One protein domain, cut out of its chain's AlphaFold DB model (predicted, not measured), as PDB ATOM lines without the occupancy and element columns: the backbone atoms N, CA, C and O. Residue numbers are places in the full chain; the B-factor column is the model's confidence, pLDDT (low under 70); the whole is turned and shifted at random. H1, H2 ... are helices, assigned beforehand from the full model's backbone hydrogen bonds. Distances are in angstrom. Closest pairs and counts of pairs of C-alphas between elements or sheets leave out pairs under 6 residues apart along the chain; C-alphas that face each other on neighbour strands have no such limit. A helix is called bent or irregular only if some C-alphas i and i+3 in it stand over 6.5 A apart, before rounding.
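Overview. This is residues 62 to 119 of the 119 residues of a protein of Candidatus Pacearchaeota archaeon (UniProt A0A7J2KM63). Two helices, H1 and H2, meet at a steep angle, and the rest is chain without named elements: a long link leads from the end of H1 back to the start of H2, and a looping tail after H2 reaches to the side far from H1, where it folds back near Gly 114. The printed part has 58 residues with two named helices, H1 then H2, and no named strand. The class is all helix, though under half of the residues, 24 of 58, are in named elements. The whole is compact, with a radius of gyration of the C-alphas of 11.1 A and spans of 29 by 23 by 16 A.

Along the chain. Start at His 62 and go on to C-alpha 65 at (76.528, 100.926, 94.891), where H1 begins; it holds residues 65 to 75 and is 15.7 A long from first to last C-alpha. After residues 76 to 86, find C-alpha 87 at (69.649, 109.346, 106.800); from there H2, residues 87 to 99, runs 18.5 A to C-alpha 99 at (65.519, 97.356, 93.344). H2 is irregular, but only just: C-alphas 89 and 92 are 6.6 A apart.

Arrangement. Look at Arg 69 and Leu 96, whose C-alphas, 7.3 A apart, are the closest of H1 and H2. The two helices touch, H2 with residues 92 to 96 alone. Their lines stand at a steep tilt of 56 degrees, and they run the same way. Their centres are 13.0 A apart. In H1 every O i to N i+4 pair is within hydrogen-bond range; in H2 it is 7 of 9.

Size, cuts and confidence. The C-alphas farthest apart are those of Leu 74 and Gly 114, at 29.5 A. The link from H1 to H2, 11 residues, is long, and residues 100 to 119 hold no named element. The printed part has no cut and ends at Leu 119, the chain's last residue. The mean pLDDT of the printed part is 96.4, and no printed residue is under 70.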
ATOM      1  N   HIS A  62      85.252 103.312 100.893       95.38
ATOM      2  CA  HIS A  62      83.902 102.766 101.047       95.38
ATOM      3  C   HIS A  62      83.420 102.106  99.755       95.38
ATOM      4  O   HIS A  62      83.708 102.616  98.670       95.38
ATOM      5  N   CYS A  63      82.632 101.039  99.911       95.38
ATOM      6  CA  CYS A  63      81.938 100.349  98.826       95.38
ATOM      7  C   CYS A  63      81.039 101.319  98.047       95.38
ATOM      8  O   CYS A  63      80.298 102.113  98.636       95.38
ATOM      9  N   GLY A  64      81.102 101.243  96.721       96.25
ATOM     10  CA  GLY A  64      80.129 101.841  95.823       96.25
ATOM     11  C   GLY A  64      78.819 101.055  95.797       96.25
ATOM     12  O   GLY A  64      78.656 100.029  96.454       96.25
ATOM     13  N   ARG A  65      77.856 101.545  95.010       97.25
ATOM     14  CA  ARG A  65      76.528 100.926  94.891       97.25
ATOM     15  C   ARG A  65      76.601  99.471  94.423       97.25
ATOM     16  O   ARG A  65      75.965  98.613  95.023       97.25
ATOM     17  N   GLU A  66      77.373  99.207  93.375       97.88
ATOM     18  CA  GLU A  66      77.447  97.870  92.777       97.88
ATOM     19  C   GLU A  66      78.287  96.905  93.623       97.88
ATOM     20  O   GLU A  66      77.908  95.748  93.740       97.88
ATOM     21  N   ASP A  67      79.299  97.390  94.354       98.06
ATOM     22  CA  ASP A  67      79.999  96.573  95.361       98.06
ATOM     23  C   ASP A  67      79.018  96.055  96.432       98.06
ATOM     24  O   ASP A  67      79.096  94.911  96.882       98.06
ATOM     25  N   ILE A  68      78.056  96.895  96.842       97.81
ATOM     26  CA  ILE A  68      77.013  96.489  97.792       97.81
ATOM     27  C   ILE A  68      76.003  95.542  97.132       97.81
ATOM     28  O   ILE A  68      75.542  94.611  97.789       97.81
ATOM     29  N   ARG A  69      75.666  95.736  95.851       98.44
ATOM     30  CA  ARG A  69      74.803  94.803  95.105       98.44
ATOM     31  C   ARG A  69      75.428  93.411  95.080       98.44
ATOM     32  O   ARG A  69      74.761  92.452  95.457       98.44
ATOM     33  N   ASP A  70      76.707  93.327  94.726       98.56
ATOM     34  CA  ASP A  70      77.462  92.076  94.694       98.56
ATOM     35  C   ASP A  70      77.488  91.408  96.071       98.56
ATOM     36  O   ASP A  70      77.222  90.209  96.187       98.56
ATOM     37  N   LEU A  71      77.719  92.184  97.136       98.25
ATOM     38  CA  LEU A  71      77.672  91.682  98.509       98.25
ATOM     39  C   LEU A  71      76.297  91.096  98.859       98.25
ATOM     40  O   LEU A  71      76.220  89.984  99.380       98.25
ATOM     41  N   LEU A  72      75.217  91.831  98.581       98.00
ATOM     42  CA  LEU A  72      73.850  91.397  98.877       98.00
ATOM     43  C   LEU A  72      73.465  90.149  98.074       98.00
ATOM     44  O   LEU A  72      72.823  89.253  98.620       98.00
ATOM     45  N   THR A  73      73.894  90.055  96.814       98.12
ATOM     46  CA  THR A  73      73.708  88.859  95.985       98.12
ATOM     47  C   THR A  73      74.489  87.666  96.531       98.12
ATOM     48  O   THR A  73      73.956  86.559  96.559       98.12
ATOM     49  N   LEU A  74      75.724  87.875  96.995       98.44
ATOM     50  CA  LEU A  74      76.579  86.805  97.508       98.44
ATOM     51  C   LEU A  74      76.055  86.212  98.820       98.44
ATOM     52  O   LEU A  74      76.068  84.994  98.989       98.44
ATOM     53  N   ILE A  75      75.623  87.063  99.755       98.00
ATOM     54  CA  ILE A  75      75.219  86.612 101.095       98.00
ATOM     55  C   ILE A  75      73.726  86.285 101.198       98.00
ATOM     56  O   ILE A  75      73.333  85.643 102.167       98.00
ATOM     57  N   ASN A  76      72.912  86.735 100.235       97.06
ATOM     58  CA  ASN A  76      71.461  86.537 100.169       97.06
ATOM     59  C   ASN A  76      70.758  86.708 101.536       97.06
ATOM     60  O   ASN A  76      70.233  85.739 102.094       97.06
ATOM     61  N   PRO A  77      70.796  87.917 102.127       97.94
ATOM     62  CA  PRO A  77      70.385  88.107 103.511       97.94
ATOM     63  C   PRO A  77      68.861  88.061 103.664       97.94
ATOM     64  O   PRO A  77      68.129  88.575 102.825       97.94
ATOM     65  N   GLU A  78      68.371  87.542 104.792       97.75
ATOM     66  CA  GLU A  78      66.942  87.625 105.142       97.75
ATOM     67  C   GLU A  78      66.527  89.047 105.552       97.75
ATOM     68  O   GLU A  78      65.391  89.463 105.329       97.75
ATOM     69  N   ASN A  79      67.453  89.796 106.164       98.12
ATOM     70  CA  ASN A  79      67.224  91.144 106.669       98.12
ATOM     71  C   ASN A  79      68.430  92.056 106.389       98.12
ATOM     72  O   ASN A  79      69.578  91.664 106.590       98.12
ATOM     73  N   ILE A  80      68.165  93.296 105.977       98.06
ATOM     74  CA  ILE A  80      69.148  94.343 105.677       98.06
ATOM     75  C   ILE A  80      68.909  95.517 106.622       98.06
ATOM     76  O   ILE A  80      67.799  96.040 106.700       98.06
ATOM     77  N   ILE A  81      69.960  95.970 107.301       97.56
ATOM     78  CA  ILE A  81      69.922  97.158 108.162       97.56
ATOM     79  C   ILE A  81      70.993  98.136 107.659       97.56
ATOM     80  O   ILE A  81      72.172  97.928 107.943       97.56
ATOM     81  N   PRO A  82      70.635  99.179 106.885       96.81
ATOM     82  CA  PRO A  82      71.572 100.236 106.498       96.81
ATOM     83  C   PRO A  82      72.135 100.968 107.726       96.81
ATOM     84  O   PRO A  82      71.372 101.378 108.600       96.81
ATOM     85  N   PHE A  83      73.456 101.168 107.787       95.94
ATOM     86  CA  PHE A  83      74.131 101.834 108.911       95.94
ATOM     87  C   PHE A  83      75.362 102.645 108.462       95.94
ATOM     88  O   PHE A  83      75.758 102.606 107.298       95.94
ATOM     89  N   HIS A  84      75.981 103.370 109.402       95.19
ATOM     90  CA  HIS A  84      77.217 104.148 109.209       95.19
ATOM     91  C   HIS A  84      77.098 105.366 108.262       95.19
ATOM     92  O   HIS A  84      78.001 105.664 107.478       95.19
ATOM     93  N   GLY A  85      76.009 106.127 108.375       92.75
ATOM     94  CA  GLY A  85      75.821 107.376 107.638       92.75
ATOM     95  C   GLY A  85      74.624 108.173 108.146       92.75
ATOM     96  O   GLY A  85      73.838 107.682 108.954       92.75
ATOM     97  N   SER A  86      74.477 109.410 107.670       93.38
ATOM     98  CA  SER A  86      73.240 110.166 107.873       93.38
ATOM     99  C   SER A  86      72.076 109.503 107.137       93.38
ATOM    100  O   SER A  86      72.281 108.762 106.179       93.38
ATOM    101  N   MET A  87      70.839 109.841 107.505       92.50
ATOM    102  CA  MET A  87      69.649 109.346 106.800       92.50
ATOM    103  C   MET A  87      69.755 109.532 105.280       92.50
ATOM    104  O   MET A  87      69.466 108.611 104.527       92.50
ATOM    105  N   GLN A  88      70.258 110.680 104.820       93.38
ATOM    106  CA  GLN A  88      70.454 110.957 103.395       93.38
ATOM    107  C   GLN A  88      71.488 110.032 102.742       93.38
ATOM    108  O   GLN A  88      71.333 109.671 101.581       93.38
ATOM    109  N   GLN A  89      72.530 109.638 103.475       94.75
ATOM    110  CA  GLN A  89      73.548 108.701 102.995       94.75
ATOM    111  C   GLN A  89      73.058 107.248 102.993       94.75
ATOM    112  O   GLN A  89      73.585 106.441 102.234       94.75
ATOM    113  N   LEU A  90      72.057 106.915 103.815       96.25
ATOM    114  CA  LEU A  90      71.485 105.568 103.897       96.25
ATOM    115  C   LEU A  90      70.386 105.313 102.857       96.25
ATOM    116  O   LEU A  90      70.196 104.166 102.451       96.25
ATOM    117  N   ILE A  91      69.688 106.357 102.392       95.06
ATOM    118  CA  ILE A  91      68.627 106.246 101.372       95.06
ATOM    119  C   ILE A  91      69.081 105.469 100.121       95.06
ATOM    120  O   ILE A  91      68.363 104.543  99.741       95.06
ATOM    121  N   PRO A  92      70.263 105.722  99.525       96.62
ATOM    122  CA  PRO A  92      70.708 104.981  98.343       96.62
ATOM    123  C   PRO A  92      70.789 103.461  98.539       96.62
ATOM    124  O   PRO A  92      70.531 102.712  97.594       96.62
ATOM    125  N   LEU A  93      71.129 102.990  99.747       97.19
ATOM    126  CA  LEU A  93      71.151 101.560 100.064       97.19
ATOM    127  C   LEU A  93      69.732 100.995 100.209       97.19
ATOM    128  O   LEU A  93      69.463  99.892  99.743       97.19
ATOM    129  N   VAL A  94      68.804 101.756 100.790       96.88
ATOM    130  CA  VAL A  94      67.384 101.366 100.841       96.88
ATOM    131  C   VAL A  94      66.799 101.259  99.430       96.88
ATOM    132  O   VAL A  94      66.073 100.314  99.129       96.88
ATOM    133  N   GLU A  95      67.137 102.201  98.547       97.69
ATOM    134  CA  GLU A  95      66.727 102.179  97.140       97.69
ATOM    135  C   GLU A  95      67.305 100.969  96.401       97.69
ATOM    136  O   GLU A  95      66.571 100.286  95.691       97.69
ATOM    137  N   LEU A  96      68.589 100.652  96.616       98.12
ATOM    138  CA  LEU A  96      69.212  99.444  96.064       98.12
ATOM    139  C   LEU A  96      68.517  98.173  96.556       98.12
ATOM    140  O   LEU A  96      68.170  97.309  95.756       98.12
ATOM    141  N   ALA A  97      68.266  98.065  97.861       97.56
ATOM    142  CA  ALA A  97      67.568  96.919  98.429       97.56
ATOM    143  C   ALA A  97      66.170  96.755  97.801       97.56
ATOM    144  O   ALA A  97      65.781  95.650  97.425       97.56
ATOM    145  N   LYS A  98      65.442  97.860  97.597       97.31
ATOM    146  CA  LYS A  98      64.142  97.850  96.915       97.31
ATOM    147  C   LYS A  98      64.244  97.372  95.463       97.31
ATOM    148  O   LYS A  98      63.420  96.567  95.040       97.31
ATOM    149  N   GLU A  99      65.243  97.837  94.710       97.75
ATOM    150  CA  GLU A  99      65.519  97.356  93.344       97.75
ATOM    151  C   GLU A  99      65.810  95.852  93.303       97.75
ATOM    152  O   GLU A  99      65.431  95.176  92.352       97.75
ATOM    153  N   MET A 100      66.459  95.323  94.342       97.69
ATOM    154  CA  MET A 100      66.775  93.899  94.488       97.69
ATOM    155  C   MET A 100      65.606  93.063  95.039       97.69
ATOM    156  O   MET A 100      65.754  91.858  95.225       97.69
ATOM    157  N   GLY A 101      64.439  93.672  95.280       97.44
ATOM    158  CA  GLY A 101      63.218  92.978  95.699       97.44
ATOM    159  C   GLY A 101      62.968  92.934  97.209       97.44
ATOM    160  O   GLY A 101      61.949  92.387  97.632       97.44
ATOM    161  N   PHE A 102      63.828  93.540  98.031       97.88
ATOM    162  CA  PHE A 102      63.610  93.635  99.477       97.88
ATOM    163  C   PHE A 102      62.558  94.701  99.802       97.88
ATOM    164  O   PHE A 102      62.618  95.835  99.318       97.88
ATOM    165  N   ARG A 103      61.590  94.379 100.666       96.88
ATOM    166  CA  ARG A 103      60.547  95.333 101.064       96.88
ATOM    167  C   ARG A 103      61.006  96.156 102.257       96.88
ATOM    168  O   ARG A 103      61.381  95.621 103.305       96.88
ATOM    169  N   THR A 104      60.920  97.474 102.118       94.31
ATOM    170  CA  THR A 104      61.159  98.415 103.215       94.31
ATOM    171  C   THR A 104      60.188  98.155 104.369       94.31
ATOM    172  O   THR A 104      58.988  98.004 104.150       94.31
ATOM    173  N   GLY A 105      60.708  98.096 105.595       92.00
ATOM    174  CA  GLY A 105      59.943  97.812 106.811       92.00
ATOM    175  C   GLY A 105      59.631  96.330 107.045       92.00
ATOM    176  O   GLY A 105      58.973  96.015 108.033       92.00
ATOM    177  N   LYS A 106      60.082  95.426 106.162       94.81
ATOM    178  CA  LYS A 106      59.960  93.976 106.360       94.81
ATOM    179  C   LYS A 106      61.294  93.252 106.248       94.81
ATOM    180  O   LYS A 106      61.686  92.607 107.205       94.81
ATOM    181  N   GLU A 107      61.966  93.351 105.104       97.69
ATOM    182  CA  GLU A 107      63.311  92.791 104.929       97.69
ATOM    183  C   GLU A 107      64.384  93.885 105.025       97.69
ATOM    184  O   GLU A 107      65.474  93.635 105.517       97.69
ATOM    185  N   CYS A 108      64.090  95.120 104.600       97.75
ATOM    186  CA  CYS A 108      65.019  96.248 104.710       97.75
ATOM    187  C   CYS A 108      64.558  97.241 105.785       97.75
ATOM    188  O   CYS A 108      63.517  97.887 105.640       97.75
ATOM    189  N   HIS A 109      65.361  97.416 106.831       97.06
ATOM    190  CA  HIS A 109      65.007  98.149 108.046       97.06
ATOM    191  C   HIS A 109      65.854  99.409 108.191       97.06
ATOM    192  O   HIS A 109      67.014  99.349 108.592       97.06
ATOM    193  N   LEU A 110      65.278 100.569 107.875       95.69
ATOM    194  CA  LEU A 110      65.926 101.852 108.137       95.69
ATOM    195  C   LEU A 110      65.706 102.239 109.602       95.69
ATOM    196  O   LEU A 110      64.570 102.472 110.014       95.69
ATOM    197  N   MET A 111      66.790 102.291 110.373       95.00
ATOM    198  CA  MET A 111      66.752 102.501 111.819       95.00
ATOM    199  C   MET A 111      67.359 103.847 112.224       95.00
ATOM    200  O   MET A 111      68.173 104.425 111.507       95.00
ATOM    201  N   GLN A 112      66.962 104.329 113.399       94.62
ATOM    202  CA  GLN A 112      67.544 105.484 114.082       94.62
ATOM    203  C   GLN A 112      68.279 105.049 115.352       94.62
ATOM    204  O   GLN A 112      67.966 104.008 115.939       94.62
ATOM    205  N   ASP A 113      69.215 105.879 115.807       95.12
ATOM    206  CA  ASP A 113      69.954 105.649 117.047       95.12
ATOM    207  C   ASP A 113      68.997 105.402 118.224       95.12
ATOM    208  O   ASP A 113      68.048 106.152 118.463       95.12
ATOM    209  N   GLY A 114      69.237 104.311 118.956       95.69
ATOM    210  CA  GLY A 114      68.419 103.897 120.100       95.69
ATOM    211  C   GLY A 114      67.172 103.070 119.759       95.69
ATOM    212  O   GLY A 114      66.528 102.553 120.676       95.69
ATOM    213  N   GLN A 115      66.827 102.884 118.481       95.94
ATOM    214  CA  GLN A 115      65.743 101.977 118.098       95.94
ATOM    215  C   GLN A 115      66.137 100.507 118.282       95.94
ATOM    216  O   GLN A 115      67.296 100.120 118.139       95.94
ATOM    217  N   ARG A 116      65.141  99.666 118.578       96.19
ATOM    218  CA  ARG A 116      65.299  98.211 118.696       96.19
ATOM    219  C   ARG A 116      64.458  97.525 117.631       96.19
ATOM    220  O   ARG A 116      63.253  97.749 117.573       96.19
ATOM    221  N   LEU A 117      65.098  96.678 116.832       95.50
ATOM    222  CA  LEU A 117      64.433  95.791 115.886       95.50
ATOM    223  C   LEU A 117      64.269  94.413 116.529       95.50
ATOM    224  O   LEU A 117      65.205  93.896 117.138       95.50
ATOM    225  N   LYS A 118      63.080  93.833 116.400       93.81
ATOM    226  CA  LYS A 118      62.813  92.441 116.756       93.81
ATOM    227  C   LYS A 118      62.560  91.684 115.455       93.81
ATOM    228  O   LYS A 118      61.659  92.074 114.717       93.81
ATOM    229  N   LEU A 119      63.388  90.675 115.199       91.19
ATOM    230  CA  LEU A 119      63.312  89.788 114.038       91.19
ATOM    231  C   LEU A 119      62.501  88.537 114.378       91.19
ATOM    232  O   LEU A 119      62.581  88.100 115.553       91.19
TER     233      LEU A 119